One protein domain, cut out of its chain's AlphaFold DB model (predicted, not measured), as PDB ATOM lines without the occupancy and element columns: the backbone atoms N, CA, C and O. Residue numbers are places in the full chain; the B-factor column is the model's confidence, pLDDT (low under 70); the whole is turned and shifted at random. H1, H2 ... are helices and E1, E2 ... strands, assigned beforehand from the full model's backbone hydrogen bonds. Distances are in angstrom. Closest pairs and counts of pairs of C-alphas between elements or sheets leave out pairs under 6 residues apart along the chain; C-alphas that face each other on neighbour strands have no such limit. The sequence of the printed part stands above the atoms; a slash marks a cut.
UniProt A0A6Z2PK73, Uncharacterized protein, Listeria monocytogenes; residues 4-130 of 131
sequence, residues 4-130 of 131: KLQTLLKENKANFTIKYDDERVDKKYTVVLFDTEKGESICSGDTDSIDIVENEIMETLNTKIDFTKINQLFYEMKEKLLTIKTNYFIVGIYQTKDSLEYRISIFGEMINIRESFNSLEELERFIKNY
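Overview. This is residues 4 to 130 of the 131 residues of an uncharacterized protein of Listeria monocytogenes (UniProt A0A6Z2PK73). The domain is one twisted wall of six antiparallel strands, with four helices covering one face and the other face bare. H3 and H4 run side by side over the E1, E4, E5 and E6 part of the wall, H2 covers the E3 edge, and the short H1 sits over one end of E1 and E4. The strands stand in the order E3, E2, E1, E4, E5, E6, and the class is mixed, helices and strands. The printed part has 127 residues with four named helices and six named strands, in the order H1, E1, E2, E3, H2, H3, E4, E5, E6, H4 along the chain. It is compact, with a radius of gyration of the C-alphas of 14.1 A, and its outline is rounded, spanning 39 by 32 by 25 A.

Along the chain. Start in the sheet: find C-alpha 14 at (173.043, 192.526, 103.386), where E1, residues 14 to 21, begins; it runs 22.7 A to C-alpha 21. Beside it are E2, residues 29 to 35, and E4, residues 88 to 95, which is 22.5 A long. E3 holds residues 40 to 47 and bends by 61 degrees at residue 43. E5, residues 100 to 108, is the longest strand by residues and runs 26.6 A; E6 holds residues 111 to 117. Now turn to the helices: H1 is residues 5 to 11, and H2 is residues 50 to 60, 15.5 A long. Find C-alpha 68 at (176.457, 210.132, 102.383); from there H3, residues 68 to 81, runs 20.0 A. H4, residues 120 to 129, ends at C-alpha 129, at (196.214, 208.125, 98.497).

Arrangement. Begin with the inner strands E1 and E4, antiparallel at 175 degrees, and look for N 18 and O 91, within hydrogen-bond range at 2.8 A. E1, E2 and E3 form a meander, each strand the antiparallel neighbour of the one before; look for N 17 and O 32 at 2.9 A, and for N 33 and O 43 at 2.8 A. E4, E5 and E6 form a second meander, with N 103 and O 92 at 2.8 A and N 104 and O 115 at 3.0 A. The edge strands are E3 and E6. The four helices lie on the same face of the sheet, which with them makes two layers, and each runs along the strands. H3 is over E1 and E4 at a height over the sheet of 10.0 A; its closest C-alphas to E4 are those of Phe 74 and Val 91, 6.3 A apart. With residues 73 to 77 alone H3 touches H4, at a shallow tilt of 24 degrees, the same way; the closest C-alphas are those of Met 77 and Ile 127, 5.9 A. H4 is over E5 and only just over E6, on which 3 of its C-alphas fall. H2 is over E3, where Gly 45 and Val 53 have the closest C-alphas, 6.0 A; its 29 degrees to E3 on the local plane are only just along. H1 is over E4, its Lys 10 and Gln 95 having the closest C-alphas, 6.2 A. H2 and H3 are only just apart, at 8.3 A. In H1, H2, H3 and H4 every O i to N i+4 pair is within hydrogen-bond range.

Size, cuts and confidence. Find Asn 62 and Met 110 for the two C-alphas farthest apart, 42.6 A. The printed part, residues 4 to 130, has no cut, and no link is long. No printed residue is under 70 in pLDDT, and the mean of the printed part of this model is 94.4.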
ATOM      1  N   LYS A   4     172.553 204.569 110.020       94.31
ATOM      2  CA  LYS A   4     173.821 204.345 109.315       94.31
ATOM      3  C   LYS A   4     173.694 203.113 108.424       94.31
ATOM      4  O   LYS A   4     173.283 202.061 108.916       94.31
ATOM      5  N   LEU A   5     174.116 203.213 107.163       96.31
ATOM      6  CA  LEU A   5     174.123 202.087 106.224       96.31
ATOM      7  C   LEU A   5     174.776 200.832 106.831       96.31
ATOM      8  O   LEU A   5     174.219 199.747 106.754       96.31
ATOM      9  N   GLN A   6     175.901 200.974 107.536       95.44
ATOM     10  CA  GLN A   6     176.589 199.856 108.195       95.44
ATOM     11  C   GLN A   6     175.708 199.111 109.205       95.44
ATOM     12  O   GLN A   6     175.829 197.896 109.344       95.44
ATOM     13  N   THR A   7     174.844 199.827 109.931       94.12
ATOM     14  CA  THR A   7     173.916 199.209 110.883       94.12
ATOM     15  C   THR A   7     172.885 198.376 110.133       94.12
ATOM     16  O   THR A   7     172.738 197.195 110.437       94.12
ATOM     17  N   LEU A   8     172.271 198.950 109.091       95.12
ATOM     18  CA  LEU A   8     171.321 198.245 108.229       95.12
ATOM     19  C   LEU A   8     171.924 196.947 107.670       95.12
ATOM     20  O   LEU A   8     171.316 195.888 107.784       95.12
ATOM     21  N   LEU A   9     173.127 197.021 107.095       96.12
ATOM     22  CA  LEU A   9     173.779 195.877 106.452       96.12
ATOM     23  C   LEU A   9     174.098 194.746 107.433       96.12
ATOM     24  O   LEU A   9     173.934 193.577 107.093       96.12
ATOM     25  N   LYS A  10     174.512 195.076 108.663       94.12
ATOM     26  CA  LYS A  10     174.756 194.072 109.709       94.12
ATOM     27  C   LYS A  10     173.467 193.397 110.164       94.12
ATOM     28  O   LYS A  10     173.428 192.176 110.257       94.12
ATOM     29  N   GLU A  11     172.434 194.184 110.451       92.12
ATOM     30  CA  GLU A  11     171.163 193.679 110.984       92.12
ATOM     31  C   GLU A  11     170.409 192.821 109.965       92.12
ATOM     32  O   GLU A  11     169.797 191.824 110.337       92.12
ATOM     33  N   ASN A  12     170.501 193.177 108.683       90.94
ATOM     34  CA  ASN A  12     169.778 192.513 107.598       90.94
ATOM     35  C   ASN A  12     170.657 191.548 106.792       90.94
ATOM     36  O   ASN A  12     170.238 191.107 105.728       90.94
ATOM     37  N   LYS A  13     171.887 191.273 107.258       94.31
ATOM     38  CA  LYS A  13     172.891 190.450 106.562       94.31
ATOM     39  C   LYS A  13     172.927 190.751 105.064       94.31
ATOM     40  O   LYS A  13     172.742 189.876 104.219       94.31
ATOM     41  N   ALA A  14     173.121 192.024 104.745       96.50
ATOM     42  CA  ALA A  14     173.043 192.526 103.386       96.50
ATOM     43  C   ALA A  14     174.380 193.099 102.912       96.50
ATOM     44  O   ALA A  14     175.178 193.609 103.698       96.50
ATOM     45  N   ASN A  15     174.594 193.057 101.600       97.94
ATOM     46  CA  ASN A  15     175.688 193.744 100.926       97.94
ATOM     47  C   ASN A  15     175.147 194.970 100.202       97.94
ATOM     48  O   ASN A  15     174.066 194.913  99.617       97.94
ATOM     49  N   PHE A  16     175.929 196.042 100.185       98.44
ATOM     50  CA  PHE A  16     175.658 197.218  99.368       98.44
ATOM     51  C   PHE A  16     176.813 197.460  98.407       98.44
ATOM     52  O   PHE A  16     177.970 197.471  98.829       98.44
ATOM     53  N   THR A  17     176.516 197.669  97.130       98.38
ATOM     54  CA  THR A  17     177.531 197.963  96.116       98.38
ATOM     55  C   THR A  17     177.081 199.074  95.181       98.38
ATOM     56  O   THR A  17     175.906 199.185  94.831       98.38
ATOM     57  N   ILE A  18     178.054 199.872  94.750       98.56
ATOM     58  CA  ILE A  18     177.916 200.861  93.687       98.56
ATOM     59  C   ILE A  18     178.989 200.550  92.648       98.56
ATOM     60  O   ILE A  18     180.181 200.497  92.962       98.56
ATOM     61  N   LYS A  19     178.572 200.339  91.403       98.12
ATOM     62  CA  LYS A  19     179.445 200.185  90.238       98.12
ATOM     63  C   LYS A  19     179.340 201.428  89.361       98.12
ATOM     64  O   LYS A  19     178.237 201.911  89.144       98.12
ATOM     65  N   TYR A  20     180.462 201.887  88.822       97.00
ATOM     66  CA  TYR A  20     180.518 202.751  87.642       97.00
ATOM     67  C   TYR A  20     181.035 201.946  86.455       97.00
ATOM     68  O   TYR A  20     182.008 201.211  86.610       97.00
ATOM     69  N   ASP A  21     180.421 202.104  85.292       95.56
ATOM     70  CA  ASP A  21     180.784 201.448  84.040       95.56
ATOM     71  C   ASP A  21     180.906 202.509  82.939       95.56
ATOM     72  O   ASP A  21     179.904 203.084  82.505       95.56
ATOM     73  N   ASP A  22     182.139 202.823  82.537       92.00
ATOM     74  CA  ASP A  22     182.405 203.870  81.548       92.00
ATOM     75  C   ASP A  22     182.128 203.414  80.112       92.00
ATOM     76  O   ASP A  22     181.919 204.251  79.235       92.00
ATOM     77  N   GLU A  23     182.068 202.098  79.879       91.56
ATOM     78  CA  GLU A  23     181.789 201.512  78.564       91.56
ATOM     79  C   GLU A  23     180.316 201.674  78.155       91.56
ATOM     80  O   GLU A  23     179.968 201.531  76.980       91.56
ATOM     81  N   ARG A  24     179.431 201.987  79.112       92.56
ATOM     82  CA  ARG A  24     178.003 202.197  78.857       92.56
ATOM     83  C   ARG A  24     177.717 203.600  78.327       92.56
ATOM     84  O   ARG A  24     178.279 204.588  78.792       92.56
ATOM     85  N   VAL A  25     176.789 203.694  77.375       91.00
ATOM     86  CA  VAL A  25     176.339 204.980  76.808       91.00
ATOM     87  C   VAL A  25     175.391 205.701  77.768       91.00
ATOM     88  O   VAL A  25     175.518 206.907  77.968       91.00
ATOM     89  N   ASP A  26     174.476 204.955  78.378       94.25
ATOM     90  CA  ASP A  26     173.507 205.386  79.381       94.25
ATOM     91  C   ASP A  26     173.546 204.449  80.598       94.25
ATOM     92  O   ASP A  26     174.083 203.340  80.536       94.25
ATOM     93  N   LYS A  27     172.985 204.896  81.723       95.19
ATOM     94  CA  LYS A  27     172.921 204.139  82.981       95.19
ATOM     95  C   LYS A  27     174.286 203.618  83.421       95.19
ATOM     96  O   LYS A  27     174.503 202.416  83.638       95.19
ATOM     97  N   LYS A  28     175.224 204.558  83.538       96.19
ATOM     98  CA  LYS A  28     176.618 204.262  83.892       96.19
ATOM     99  C   LYS A  28     176.792 203.721  85.309       96.19
ATOM    100  O   LYS A  28     177.874 203.235  85.626       96.19
ATOM    101  N   TYR A  29     175.778 203.806  86.169       97.81
ATOM    102  CA  TYR A  29     175.843 203.267  87.521       97.81
ATOM    103  C   TYR A  29     174.993 202.015  87.673       97.81
ATOM    104  O   TYR A  29     173.902 201.929  87.119       97.81
ATOM    105  N   THR A  30     175.458 201.088  88.505       98.19
ATOM    106  CA  THR A  30     174.627 200.015  89.057       98.19
ATOM    107  C   THR A  30     174.694 200.106  90.573       98.19
ATOM    108  O   THR A  30     175.782 200.021  91.141       98.19
ATOM    109  N   VAL A  31     173.547 200.262  91.227       98.44
ATOM    110  CA  VAL A  31     173.435 200.237  92.692       98.44
ATOM    111  C   VAL A  31     172.731 198.947  93.085       98.44
ATOM    112  O   VAL A  31     171.732 198.584  92.465       98.44
ATOM    113  N   VAL A  32     173.256 198.232  94.078       98.19
ATOM    114  CA  VAL A  32     172.690 196.954  94.529       98.19
ATOM    115  C   VAL A  32     172.669 196.894  96.048       98.19
ATOM    116  O   VAL A  32     173.702 197.043  96.698       98.19
ATOM    117  N   LEU A  33     171.499 196.579  96.599       98.12
ATOM    118  CA  LEU A  33     171.325 196.036  97.937       98.12
ATOM    119  C   LEU A  33     170.958 194.549  97.813       98.12
ATOM    120  O   LEU A  33     169.945 194.190  97.205       98.12
ATOM    121  N   PHE A  34     171.792 193.677  98.370       97.69
ATOM    122  CA  PHE A  34     171.690 192.226  98.211       97.69
ATOM    123  C   PHE A  34     171.540 191.534  99.562       97.69
ATOM    124  O   PHE A  34     172.386 191.723 100.433       97.69
ATOM    125  N   ASP A  35     170.502 190.717  99.724       95.75
ATOM    126  CA  ASP A  35     170.261 189.889 100.906       95.75
ATOM    127  C   ASP A  35     171.135 188.632 100.817       95.75
ATOM    128  O   ASP A  35     170.958 187.790  99.931       95.75
ATOM    129  N   THR A  36     172.107 188.501 101.720       93.75
ATOM    130  CA  THR A  36     173.042 187.367 101.685       93.75
ATOM    131  C   THR A  36     172.448 186.078 102.242       93.75
ATOM    132  O   THR A  36     172.956 185.006 101.917       93.75
ATOM    133  N   GLU A  37     171.378 186.146 103.040       92.62
ATOM    134  CA  GLU A  37     170.706 184.948 103.557       92.62
ATOM    135  C   GLU A  37     169.787 184.338 102.515       92.62
ATOM    136  O   GLU A  37     169.775 183.120 102.335       92.62
ATOM    137  N   LYS A  38     169.026 185.182 101.817       93.81
ATOM    138  CA  LYS A  38     168.120 184.741 100.753       93.81
ATOM    139  C   LYS A  38     168.841 184.506  99.432       93.81
ATOM    140  O   LYS A  38     168.337 183.768  98.591       93.81
ATOM    141  N   GLY A  39     170.020 185.106  99.254       94.00
ATOM    142  CA  GLY A  39     170.789 185.005  98.019       94.00
ATOM    143  C   GLY A  39     170.141 185.757  96.854       94.00
ATOM    144  O   GLY A  39     170.301 185.350  95.705       94.00
ATOM    145  N   GLU A  40     169.416 186.840  97.137       94.62
ATOM    146  CA  GLU A  40     168.689 187.628  96.139       94.62
ATOM    147  C   GLU A  40     168.866 189.139  96.352       94.62
ATOM    148  O   GLU A  40     169.231 189.608  97.431       94.62
ATOM    149  N   SER A  41     168.619 189.925  95.303       93.50
ATOM    150  CA  SER A  41     168.625 191.383  95.424       93.50
ATOM    151  C   SER A  41     167.349 191.854  96.118       93.50
ATOM    152  O   SER A  41     166.252 191.511  95.691       93.50
ATOM    153  N   ILE A  42     167.507 192.673  97.160       93.38
ATOM    154  CA  ILE A  42     166.397 193.408  97.783       93.38
ATOM    155  C   ILE A  42     165.965 194.539  96.850       93.38
ATOM    156  O   ILE A  42     164.780 194.749  96.612       93.38
ATOM    157  N   CYS A  43     166.947 195.274  96.334       94.50
ATOM    158  CA  CYS A  43     166.753 196.345  95.376       94.50
ATOM    159  C   CYS A  43     168.028 196.480  94.542       94.50
ATOM    160  O   CYS A  43     169.144 196.402  95.069       94.50
ATOM    161  N   SER A  44     167.875 196.643  93.234       95.06
ATOM    162  CA  SER A  44     168.980 196.937  92.331       95.06
ATOM    163  C   SER A  44     168.486 197.717  91.128       95.06
ATOM    164  O   SER A  44     167.355 197.533  90.681       95.06
ATOM    165  N   GLY A  45     169.349 198.575  90.598       96.06
ATOM    166  CA  GLY A  45     169.012 199.383  89.437       96.06
ATOM    167  C   GLY A  45     170.243 199.864  88.690       96.06
ATOM    168  O   GLY A  45     171.193 200.374  89.287       96.06
ATOM    169  N   ASP A  46     170.192 199.713  87.367       97.25
ATOM    170  CA  ASP A  46     171.044 200.459  86.449       97.25
ATOM    171  C   ASP A  46     170.469 201.875  86.299       97.25
ATOM    172  O   ASP A  46     169.296 202.045  85.955       97.25
ATOM    173  N   THR A  47     171.281 202.895  86.564       96.75
ATOM    174  CA  THR A  47     170.835 204.287  86.694       96.75
ATOM    175  C   THR A  47     171.908 205.277  86.245       96.75
ATOM    176  O   THR A  47     173.101 204.975  86.256       96.75
ATOM    177  N   ASP A  48     171.491 206.486  85.871       94.94
ATOM    178  CA  ASP A  48     172.376 207.649  85.696       94.94
ATOM    179  C   ASP A  48     172.483 208.502  86.971       94.94
ATOM    180  O   ASP A  48     173.236 209.472  87.023       94.94
ATOM    181  N   SER A  49     171.749 208.138  88.025       94.88
ATOM    182  CA  SER A  49     171.768 208.800  89.327       94.88
ATOM    183  C   SER A  49     171.624 207.768  90.444       94.88
ATOM    184  O   SER A  49     170.586 207.113  90.567       94.88
ATOM    185  N   ILE A  50     172.679 207.623  91.249       97.19
ATOM    186  CA  ILE A  50     172.735 206.706  92.400       97.19
ATOM    187  C   ILE A  50     171.571 206.986  93.361       97.19
ATOM    188  O   ILE A  50     170.870 206.058  93.761       97.19
ATOM    189  N   ASP A  51     171.304 208.267  93.625       96.62
ATOM    190  CA  ASP A  51     170.265 208.743  94.540       96.62
ATOM    191  C   ASP A  51     168.862 208.214  94.192       96.62
ATOM    192  O   ASP A  51     168.039 208.028  95.084       96.62
ATOM    193  N   ILE A  52     168.564 207.948  92.911       96.38
ATOM    194  CA  ILE A  52     167.270 207.371  92.503       96.38
ATOM    195  C   ILE A  52     167.090 205.988  93.133       96.38
ATOM    196  O   ILE A  52     166.089 205.746  93.804       96.38
ATOM    197  N   VAL A  53     168.081 205.109  92.980       97.38
ATOM    198  CA  VAL A  53     168.006 203.738  93.507       97.38
ATOM    199  C   VAL A  53     168.115 203.739  95.034       97.38
ATOM    200  O   VAL A  53     167.473 202.940  95.704       97.38
ATOM    201  N   GLU A  54     168.869 204.667  95.624       97.12
ATOM    202  CA  GLU A  54     168.909 204.826  97.084       97.12
ATOM    203  C   GLU A  54     167.564 205.255  97.677       97.12
ATOM    204  O   GLU A  54     167.171 204.760  98.738       97.12
ATOM    205  N   ASN A  55     166.831 206.137  96.992       96.75
ATOM    206  CA  ASN A  55     165.473 206.497  97.387       96.75
ATOM    207  C   ASN A  55     164.526 205.297  97.274       96.75
ATOM    208  O   ASN A  55     163.789 205.029  98.221       96.75
ATOM    209  N   GLU A  56     164.615 204.514  96.195       96.75
ATOM    210  CA  GLU A  56     163.851 203.268  96.046       96.75
ATOM    211  C   GLU A  56     164.171 202.254  97.157       96.75
ATOM    212  O   GLU A  56     163.263 201.612  97.690       96.75
ATOM    213  N   ILE A  57     165.440 202.138  97.571       96.06
ATOM    214  CA  ILE A  57     165.851 201.314  98.719       96.06
ATOM    215  C   ILE A  57     165.164 201.805 100.000       96.06
ATOM    216  O   ILE A  57     164.591 201.001 100.739       96.06
ATOM    217  N   MET A  58     165.212 203.111 100.278       96.38
ATOM    218  CA  MET A  58     164.598 203.688 101.479       96.38
ATOM    219  C   MET A  58     163.077 203.503 101.502       96.38
ATOM    220  O   MET A  58     162.513 203.219 102.562       96.38
ATOM    221  N   GLU A  59     162.417 203.629 100.352       96.44
ATOM    222  CA  GLU A  59     160.980 203.394 100.196       96.44
ATOM    223  C   GLU A  59     160.627 201.915 100.387       96.44
ATOM    224  O   GLU A  59     159.751 201.592 101.190       96.44
ATOM    225  N   THR A  60     161.360 201.012  99.729       94.31
ATOM    226  CA  THR A  60     161.153 199.555  99.809       94.31
ATOM    227  C   THR A  60     161.306 199.039 101.236       94.31
ATOM    228  O   THR A  60     160.523 198.209 101.697       94.31
ATOM    229  N   LEU A  61     162.301 199.549 101.962       93.75
ATOM    230  CA  LEU A  61     162.569 199.174 103.349       93.75
ATOM    231  C   LEU A  61     161.771 199.995 104.366       93.75
ATOM    232  O   LEU A  61     161.901 199.759 105.570       93.75
ATOM    233  N   ASN A  62     160.999 200.989 103.914       95.44
ATOM    234  CA  ASN A  62     160.325 201.971 104.761       95.44
ATOM    235  C   ASN A  62     161.250 202.533 105.866       95.44
ATOM    236  O   ASN A  62     160.877 202.643 107.036       95.44
ATOM    237  N   THR A  63     162.503 202.831 105.505       94.06
ATOM    238  CA  THR A  63     163.579 203.186 106.440       94.06
ATOM    239  C   THR A  63     164.445 204.294 105.852       94.06
ATOM    240  O   THR A  63     164.870 204.222 104.707       94.06
ATOM    241  N   LYS A  64     164.765 205.318 106.653       96.31
ATOM    242  CA  LYS A  64     165.695 206.388 106.249       96.31
ATOM    243  C   LYS A  64     167.140 205.956 106.478       96.31
ATOM    244  O   LYS A  64     167.520 205.731 107.629       96.31
ATOM    245  N   ILE A  65     167.942 205.896 105.419       96.81
ATOM    246  CA  ILE A  65     169.318 205.375 105.443       96.81
ATOM    247  C   ILE A  65     170.302 206.470 105.024       96.81
ATOM    248  O   ILE A  65     170.029 207.243 104.112       96.81
ATOM    249  N   ASP A  66     171.425 206.574 105.731       96.94
ATOM    250  CA  ASP A  66     172.510 207.502 105.411       96.94
ATOM    251  C   ASP A  66     173.550 206.836 104.495       96.94
ATOM    252  O   ASP A  66     174.355 206.016 104.953       96.94
ATOM    253  N   PHE A  67     173.536 207.217 103.214       96.88
ATOM    254  CA  PHE A  67     174.503 206.806 102.187       96.88
ATOM    255  C   PHE A  67     175.644 207.820 101.983       96.88
ATOM    256  O   PHE A  67     176.586 207.570 101.232       96.88
ATOM    257  N   THR A  68     175.617 208.959 102.685       95.94
ATOM    258  CA  THR A  68     176.457 210.132 102.383       95.94
ATOM    259  C   THR A  68     177.938 209.782 102.277       95.94
ATOM    260  O   THR A  68     178.616 210.164 101.324       95.94
ATOM    261  N   LYS A  69     178.459 209.030 103.254       95.44
ATOM    262  CA  LYS A  69     179.893 208.738 103.319       95.44
ATOM    263  C   LYS A  69     180.351 207.785 102.216       95.44
ATOM    264  O   LYS A  69     181.435 207.985 101.680       95.44
ATOM    265  N   ILE A  70     179.559 206.766 101.873       96.56
ATOM    266  CA  ILE A  70     179.940 205.828 100.810       96.56
ATOM    267  C   ILE A  70     179.851 206.501  99.436       96.56
ATOM    268  O   ILE A  70     180.757 206.321  98.626       96.56
ATOM    269  N   ASN A  71     178.859 207.372  99.225       97.56
ATOM    270  CA  ASN A  71     178.722 208.144  97.989       97.56
ATOM    271  C   ASN A  71     179.862 209.142  97.818       97.56
ATOM    272  O   ASN A  71     180.426 209.245  96.733       97.56
ATOM    273  N   GLN A  72     180.264 209.822  98.896       97.44
ATOM    274  CA  GLN A  72     181.434 210.698  98.873       97.44
ATOM    275  C   GLN A  72     182.688 209.944  98.406       97.44
ATOM    276  O   GLN A  72     183.378 210.410  97.505       97.44
ATOM    277  N   LEU A  73     182.961 208.772  98.989       97.50
ATOM    278  CA  LEU A  73     184.114 207.948  98.615       97.50
ATOM    279  C   LEU A  73     184.020 207.446  97.170       97.50
ATOM    280  O   LEU A  73     185.012 207.449  96.444       97.50
ATOM    281  N   PHE A  74     182.827 207.043  96.736       97.69
ATOM    282  CA  PHE A  74     182.591 206.603  95.368       97.69
ATOM    283  C   PHE A  74     182.869 207.715  94.349       97.69
ATOM    284  O   PHE A  74     183.578 207.478  93.372       97.69
ATOM    285  N   TYR A  75     182.356 208.928  94.577       96.69
ATOM    286  CA  TYR A  75     182.579 210.058  93.672       96.69
ATOM    287  C   TYR A  75     184.036 210.537  93.684       96.69
ATOM    288  O   TYR A  75     184.579 210.793  92.614       96.69
ATOM    289  N   GLU A  76     184.695 210.573  94.847       96.06
ATOM    290  CA  GLU A  76     186.127 210.898  94.945       96.06
ATOM    291  C   GLU A  76     186.981 209.907  94.138       96.06
ATOM    292  O   GLU A  76     187.864 210.305  93.377       96.06
ATOM    293  N   MET A  77     186.677 208.609  94.242       95.12
ATOM    294  CA  MET A  77     187.347 207.596  93.433       95.12
ATOM    295  C   MET A  77     187.039 207.767  91.943       95.12
ATOM    296  O   MET A  77     187.950 207.705  91.120       95.12
ATOM    297  N   LYS A  78     185.773 208.009  91.581       94.69
ATOM    298  CA  LYS A  78     185.369 208.233  90.189       94.69
ATOM    299  C   LYS A  78     186.184 209.356  89.558       94.69
ATOM    300  O   LYS A  78     186.712 209.166  88.470       94.69
ATOM    301  N   GLU A  79     186.293 210.499  90.232       93.06
ATOM    302  CA  GLU A  79     187.038 211.661  89.740       93.06
ATOM    303  C   GLU A  79     188.510 211.334  89.477       93.06
ATOM    304  O   GLU A  79     189.034 211.693  88.423       93.06
ATOM    305  N   LYS A  80     189.156 210.589  90.383       91.06
ATOM    306  CA  LYS A  80     190.538 210.114  90.206       91.06
ATOM    307  C   LYS A  80     190.686 209.172  89.013       91.06
ATOM    308  O   LYS A  80     191.702 209.200  88.329       91.06
ATOM    309  N   LEU A  81     189.672 208.354  88.740       90.69
ATOM    310  CA  LEU A  81     189.686 207.416  87.622       90.69
ATOM    311  C   LEU A  81     189.328 208.053  86.273       90.69
ATOM    312  O   LEU A  81     189.602 207.432  85.255       90.69
ATOM    313  N   LEU A  82     188.779 209.276  86.220       81.94
ATOM    314  CA  LEU A  82     188.450 209.950  84.949       81.94
ATOM    315  C   LEU A  82     189.680 210.216  84.069       81.94
ATOM    316  O   LEU A  82     189.564 210.314  82.849       81.94
ATOM    317  N   THR A  83     190.854 210.371  84.676       76.75
ATOM    318  CA  THR A  83     192.120 210.613  83.967       76.75
ATOM    319  C   THR A  83     192.806 209.319  83.531       76.75
ATOM    320  O   THR A  83     193.799 209.357  82.802       76.75
ATOM    321  N   ILE A  84     192.269 208.172  83.947       77.94
ATOM    322  CA  ILE A  84     192.829 206.846  83.738       77.94
ATOM    323  C   ILE A  84     191.875 206.072  82.825       77.94
ATOM    324  O   ILE A  84     190.664 206.088  83.021       77.94
ATOM    325  N   LYS A  85     192.395 205.353  81.820       76.50
ATOM    326  CA  LYS A  85     191.567 204.449  81.003       76.50
ATOM    327  C   LYS A  85     191.057 203.280  81.855       76.50
ATOM    328  O   LYS A  85     191.704 202.235  81.941       76.50
ATOM    329  N   THR A  86     189.915 203.478  82.500       83.44
ATOM    330  CA  THR A  86     189.207 202.475  83.295       83.44
ATOM    331  C   THR A  86     187.916 202.081  82.594       83.44
ATOM    332  O   THR A  86     187.221 202.927  82.045       83.44
ATOM    333  N   ASN A  87     187.612 200.786  82.590       88.25
ATOM    334  CA  ASN A  87     186.394 200.242  81.998       88.25
ATOM    335  C   ASN A  87     185.267 200.338  83.027       88.25
ATOM    336  O   ASN A  87     184.211 200.902  82.763       88.25
ATOM    337  N   TYR A  88     185.506 199.828  84.237       94.19
ATOM    338  CA  TYR A  88     184.553 199.927  85.334       94.19
ATOM    339  C   TYR A  88     185.252 199.857  86.692       94.19
ATOM    340  O   TYR A  88     186.334 199.283  86.838       94.19
ATOM    341  N   PHE A  89     184.605 200.397  87.720       96.38
ATOM    342  CA  PHE A  89     185.028 200.200  89.102       96.38
ATOM    343  C   PHE A  89     183.828 199.984  90.021       96.38
ATOM    344  O   PHE A  89     182.695 200.330  89.689       96.38
ATOM    345  N   ILE A  90     184.076 199.363  91.169       97.94
ATOM    346  CA  ILE A  90     183.066 198.991  92.156       97.94
ATOM    347  C   ILE A  90     183.566 199.421  93.527       97.94
ATOM    348  O   ILE A  90     184.702 199.115  93.882       97.94
ATOM    349  N   VAL A  91     182.706 200.070  94.305       98.25
ATOM    350  CA  VAL A  91     182.887 200.283  95.743       98.25
ATOM    351  C   VAL A  91     181.740 199.579  96.457       98.25
ATOM    352  O   VAL A  91     180.589 199.679  96.035       98.25
ATOM    353  N   GLY A  92     182.028 198.847  97.529       97.81
ATOM    354  CA  GLY A  92     180.987 198.131  98.254       97.81
ATOM    355  C   GLY A  92     181.306 197.862  99.711       97.81
ATOM    356  O   GLY A  92     182.459 197.874 100.137       97.81
ATOM    357  N   ILE A  93     180.249 197.600 100.469       98.31
ATOM    358  CA  ILE A  93     180.284 197.165 101.858       98.31
ATOM    359  C   ILE A  93     179.625 195.793 101.901       98.31
ATOM    360  O   ILE A  93     178.454 195.640 101.555       98.31
ATOM    361  N   TYR A  94     180.393 194.798 102.314       97.50
ATOM    362  CA  TYR A  94     179.992 193.405 102.321       97.50
ATOM    363  C   TYR A  94     179.820 192.946 103.759       97.50
ATOM    364  O   TYR A  94     180.745 193.053 104.566       97.50
ATOM    365  N   GLN A  95     178.643 192.423 104.085       94.12
ATOM    366  CA  GLN A  95     178.458 191.689 105.317       94.12
ATOM    367  C   GLN A  95     179.171 190.342 105.193       94.12
ATOM    368  O   GLN A  95     178.986 189.572 104.251       94.12
ATOM    369  N   THR A  96     180.051 190.096 106.152       89.56
ATOM    370  CA  THR A  96     180.660 188.793 106.406       89.56
ATOM    371  C   THR A  96     180.120 188.277 107.739       89.56
ATOM    372  O   THR A  96     179.436 189.018 108.444       89.56
ATOM    373  N   LYS A  97     180.422 187.026 108.115       82.62
ATOM    374  CA  LYS A  97     179.823 186.356 109.289       82.62
ATOM    375  C   LYS A  97     179.680 187.254 110.527       82.62
ATOM    376  O   LYS A  97     178.581 187.315 111.067       82.62
ATOM    377  N   ASP A  98     180.737 187.977 110.904       81.69
ATOM    378  CA  ASP A  98     180.764 188.775 112.141       81.69
ATOM    379  C   ASP A  98     181.182 190.244 111.933       81.69
ATOM    380  O   ASP A  98     181.258 191.023 112.887       81.69
ATOM    381  N   SER A  99     181.470 190.660 110.698       92.06
ATOM    382  CA  SER A  99     181.998 191.997 110.412       92.06
ATOM    383  C   SER A  99     181.507 192.547 109.077       92.06
ATOM    384  O   SER A  99     180.857 191.862 108.287       92.06
ATOM    385  N   LEU A 100     181.817 193.819 108.834       96.69
ATOM    386  CA  LEU A 100     181.708 194.402 107.505       96.69
ATOM    387  C   LEU A 100     183.099 194.453 106.891       96.69
ATOM    388  O   LEU A 100     184.041 194.888 107.551       96.69
ATOM    389  N   GLU A 101     183.190 194.052 105.634       97.75
ATOM    390  CA  GLU A 101     184.371 194.223 104.803       97.75
ATOM    391  C   GLU A 101     184.069 195.269 103.729       97.75
ATOM    392  O   GLU A 101     183.043 195.216 103.050       97.75
ATOM    393  N   TYR A 102     184.956 196.239 103.579       98.31
ATOM    394  CA  TYR A 102     184.829 197.315 102.606       98.31
ATOM    395  C   TYR A 102     185.705 196.960 101.424       98.31
ATOM    396  O   TYR A 102     186.873 196.635 101.609       98.31
ATOM    397  N   ARG A 103     185.162 196.996 100.214       98.06
ATOM    398  CA  ARG A 103     185.897 196.576  99.023       98.06
ATOM    399  C   ARG A 103     185.892 197.657  97.971       98.06
ATOM    400  O   ARG A 103     184.894 198.355  97.785       98.06
ATOM    401  N   ILE A 104     186.995 197.714  97.242       97.88
ATOM    402  CA  ILE A 104     187.102 198.455  95.996       97.88
ATOM    403  C   ILE A 104     187.681 197.538  94.927       97.88
ATOM    404  O   ILE A 104     188.567 196.718  95.181       97.88
ATOM    405  N   SER A 105     187.148 197.621  93.719       97.19
ATOM    406  CA  SER A 105     187.698 196.914  92.570       97.19
ATOM    407  C   SER A 105     187.722 197.835  91.366       97.19
ATOM    408  O   SER A 105     186.713 198.464  91.074       97.19
ATOM    409  N   ILE A 106     188.859 197.921  90.683       95.75
ATOM    410  CA  ILE A 106     189.084 198.829  89.554       95.75
ATOM    411  C   ILE A 106     189.589 197.993  88.389       95.75
ATOM    412  O   ILE A 106     190.572 197.261  88.527       95.75
ATOM    413  N   PHE A 107     188.917 198.106  87.251       94.00
ATOM    414  CA  PHE A 107     189.227 197.349  86.049       94.00
ATOM    415  C   PHE A 107     189.383 198.297  84.868       94.00
ATOM    416  O   PHE A 107     188.517 199.125  84.602       94.00
ATOM    417  N   GLY A 108     190.489 198.157  84.150       89.31
ATOM    418  CA  GLY A 108     190.789 198.850  82.903       89.31
ATOM    419  C   GLY A 108     191.708 198.003  82.028       89.31
ATOM    420  O   GLY A 108     192.140 196.929  82.446       89.31
ATOM    421  N   GLU A 109     192.058 198.490  80.837       83.44
ATOM    422  CA  GLU A 109     192.903 197.750  79.879       83.44
ATOM    423  C   GLU A 109     194.233 197.257  80.483       83.44
ATOM    424  O   GLU A 109     194.693 196.162  80.166       83.44
ATOM    425  N   MET A 110     194.850 198.053  81.365       84.88
ATOM    426  CA  MET A 110     196.125 197.731  82.027       84.88
ATOM    427  C   MET A 110     196.032 197.726  83.559       84.88
ATOM    428  O   MET A 110     197.054 197.643  84.238       84.88
ATOM    429  N   ILE A 111     194.824 197.838  84.120       86.56
ATOM    430  CA  ILE A 111     194.601 197.985  85.565       86.56
ATOM    431  C   ILE A 111     193.643 196.901  86.037       86.56
ATOM    432  O   ILE A 111     192.560 196.723  85.485       86.56
ATOM    433  N   ASN A 112     194.037 196.184  87.086       91.75
ATOM    434  CA  ASN A 112     193.203 195.191  87.750       91.75
ATOM    435  C   ASN A 112     193.515 195.209  89.246       91.75
ATOM    436  O   ASN A 112     194.440 194.543  89.706       91.75
ATOM    437  N   ILE A 113     192.765 196.022  89.984       94.50
ATOM    438  CA  ILE A 113     192.932 196.225  91.424       94.50
ATOM    439  C   ILE A 113     191.722 195.636  92.131       94.50
ATOM    440  O   ILE A 113     190.585 195.843  91.704       94.50
ATOM    441  N   ARG A 114     191.967 194.899  93.214       96.50
ATOM    442  CA  ARG A 114     190.940 194.330  94.088       96.50
ATOM    443  C   ARG A 114     191.453 194.382  95.516       96.50
ATOM    444  O   ARG A 114     192.276 193.557  95.892       96.50
ATOM    445  N   GLU A 115     190.951 195.339  96.279       97.81
ATOM    446  CA  GLU A 115     191.372 195.556  97.661       97.81
ATOM    447  C   GLU A 115     190.187 195.399  98.613       97.81
ATOM    448  O   GLU A 115     189.050 195.769  98.290       97.81
ATOM    449  N   SER A 116     190.481 194.855  99.791       97.56
ATOM    450  CA  SER A 116     189.544 194.661 100.896       97.56
ATOM    451  C   SER A 116     190.086 195.328 102.155       97.56
ATOM    452  O   SER A 116     191.276 195.242 102.454       97.56
ATOM    453  N   PHE A 117     189.194 195.936 102.927       97.75
ATOM    454  CA  PHE A 117     189.512 196.677 104.141       97.75
ATOM    455  C   PHE A 117     188.567 196.291 105.275       97.75
ATOM    456  O   PHE A 117     187.396 195.975 105.057       97.75
ATOM    457  N   ASN A 118     189.054 196.383 106.509       95.56
ATOM    458  CA  ASN A 118     188.277 196.044 107.703       95.56
ATOM    459  C   ASN A 118     187.482 197.239 108.248       95.56
ATOM    460  O   ASN A 118     186.687 197.097 109.178       95.56
ATOM    461  N   SER A 119     187.703 198.433 107.694       95.31
ATOM    462  CA  SER A 119     187.046 199.664 108.125       95.31
ATOM    463  C   SER A 119     186.813 200.634 106.968       95.31
ATOM    464  O   SER A 119     187.497 200.593 105.942       95.31
ATOM    465  N   LEU A 120     185.846 201.534 107.154       94.31
ATOM    466  CA  LEU A 120     185.563 202.595 106.190       94.31
ATOM    467  C   LEU A 120     186.722 203.600 106.134       94.31
ATOM    468  O   LEU A 120     187.003 204.164 105.083       94.31
ATOM    469  N   GLU A 121     187.413 203.795 107.257       96.62
ATOM    470  CA  GLU A 121     188.587 204.652 107.383       96.62
ATOM    471  C   GLU A 121     189.779 204.126 106.572       96.62
ATOM    472  O   GLU A 121     190.522 204.916 105.993       96.62
ATOM    473  N   GLU A 122     189.979 202.808 106.515       98.06
ATOM    474  CA  GLU A 122     191.005 202.189 105.667       98.06
ATOM    475  C   GLU A 122     190.690 202.371 104.177       98.06
ATOM    476  O   GLU A 122     191.568 202.805 103.430       98.06
ATOM    477  N   LEU A 123     189.434 202.141 103.763       97.94
ATOM    478  CA  LEU A 123     188.985 202.427 102.396       97.94
ATOM    479  C   LEU A 123     189.185 203.910 102.043       97.94
ATOM    480  O   LEU A 123     189.688 204.238 100.971       97.94
ATOM    481  N   GLU A 124     188.827 204.818 102.951       97.69
ATOM    482  CA  GLU A 124     189.016 206.256 102.762       97.69
ATOM    483  C   GLU A 124     190.494 206.628 102.589       97.69
ATOM    484  O   GLU A 124     190.829 207.419 101.708       97.69
ATOM    485  N   ARG A 125     191.394 206.058 103.400       97.75
ATOM    486  CA  ARG A 125     192.842 206.275 103.245       97.75
ATOM    487  C   ARG A 125     193.343 205.765 101.900       97.75
ATOM    488  O   ARG A 125     194.156 206.444 101.282       97.75
ATOM    489  N   PHE A 126     192.868 204.601 101.460       96.88
ATOM    490  CA  PHE A 126     193.213 204.059 100.150       96.88
ATOM    491  C   PHE A 126     192.794 205.015  99.030       96.88
ATOM    492  O   PHE A 126     193.640 205.416  98.239       96.88
ATOM    493  N   ILE A 127     191.528 205.445  99.005       95.44
ATOM    494  CA  ILE A 127     190.999 206.330  97.953       95.44
ATOM    495  C   ILE A 127     191.751 207.663  97.930       95.44
ATOM    496  O   ILE A 127     192.178 208.112  96.868       95.44
ATOM    497  N   LYS A 128     191.990 208.276  99.095       93.88
ATOM    498  CA  LYS A 128     192.724 209.547  99.191       93.88
ATOM    499  C   LYS A 128     194.133 209.457  98.612       93.88
ATOM    500  O   LYS A 128     194.546 210.360  97.884       93.88
ATOM    501  N   ASN A 129     194.830 208.362  98.909       93.88
ATOM    502  CA  ASN A 129     196.214 208.125  98.497       93.88
ATOM    503  C   ASN A 129     196.343 207.459  97.120       93.88
ATOM    504  O   ASN A 129     197.459 207.183  96.697       93.88
ATOM    505  N   TYR A 130     195.232 207.167  96.442       88.25
ATOM    506  CA  TYR A 130     195.259 206.607  95.099       88.25
ATOM    507  C   TYR A 130     195.755 207.674  94.109       88.25
ATOM    508  O   TYR A 130     195.124 208.737  94.003       88.25
TER     509      TYR A 130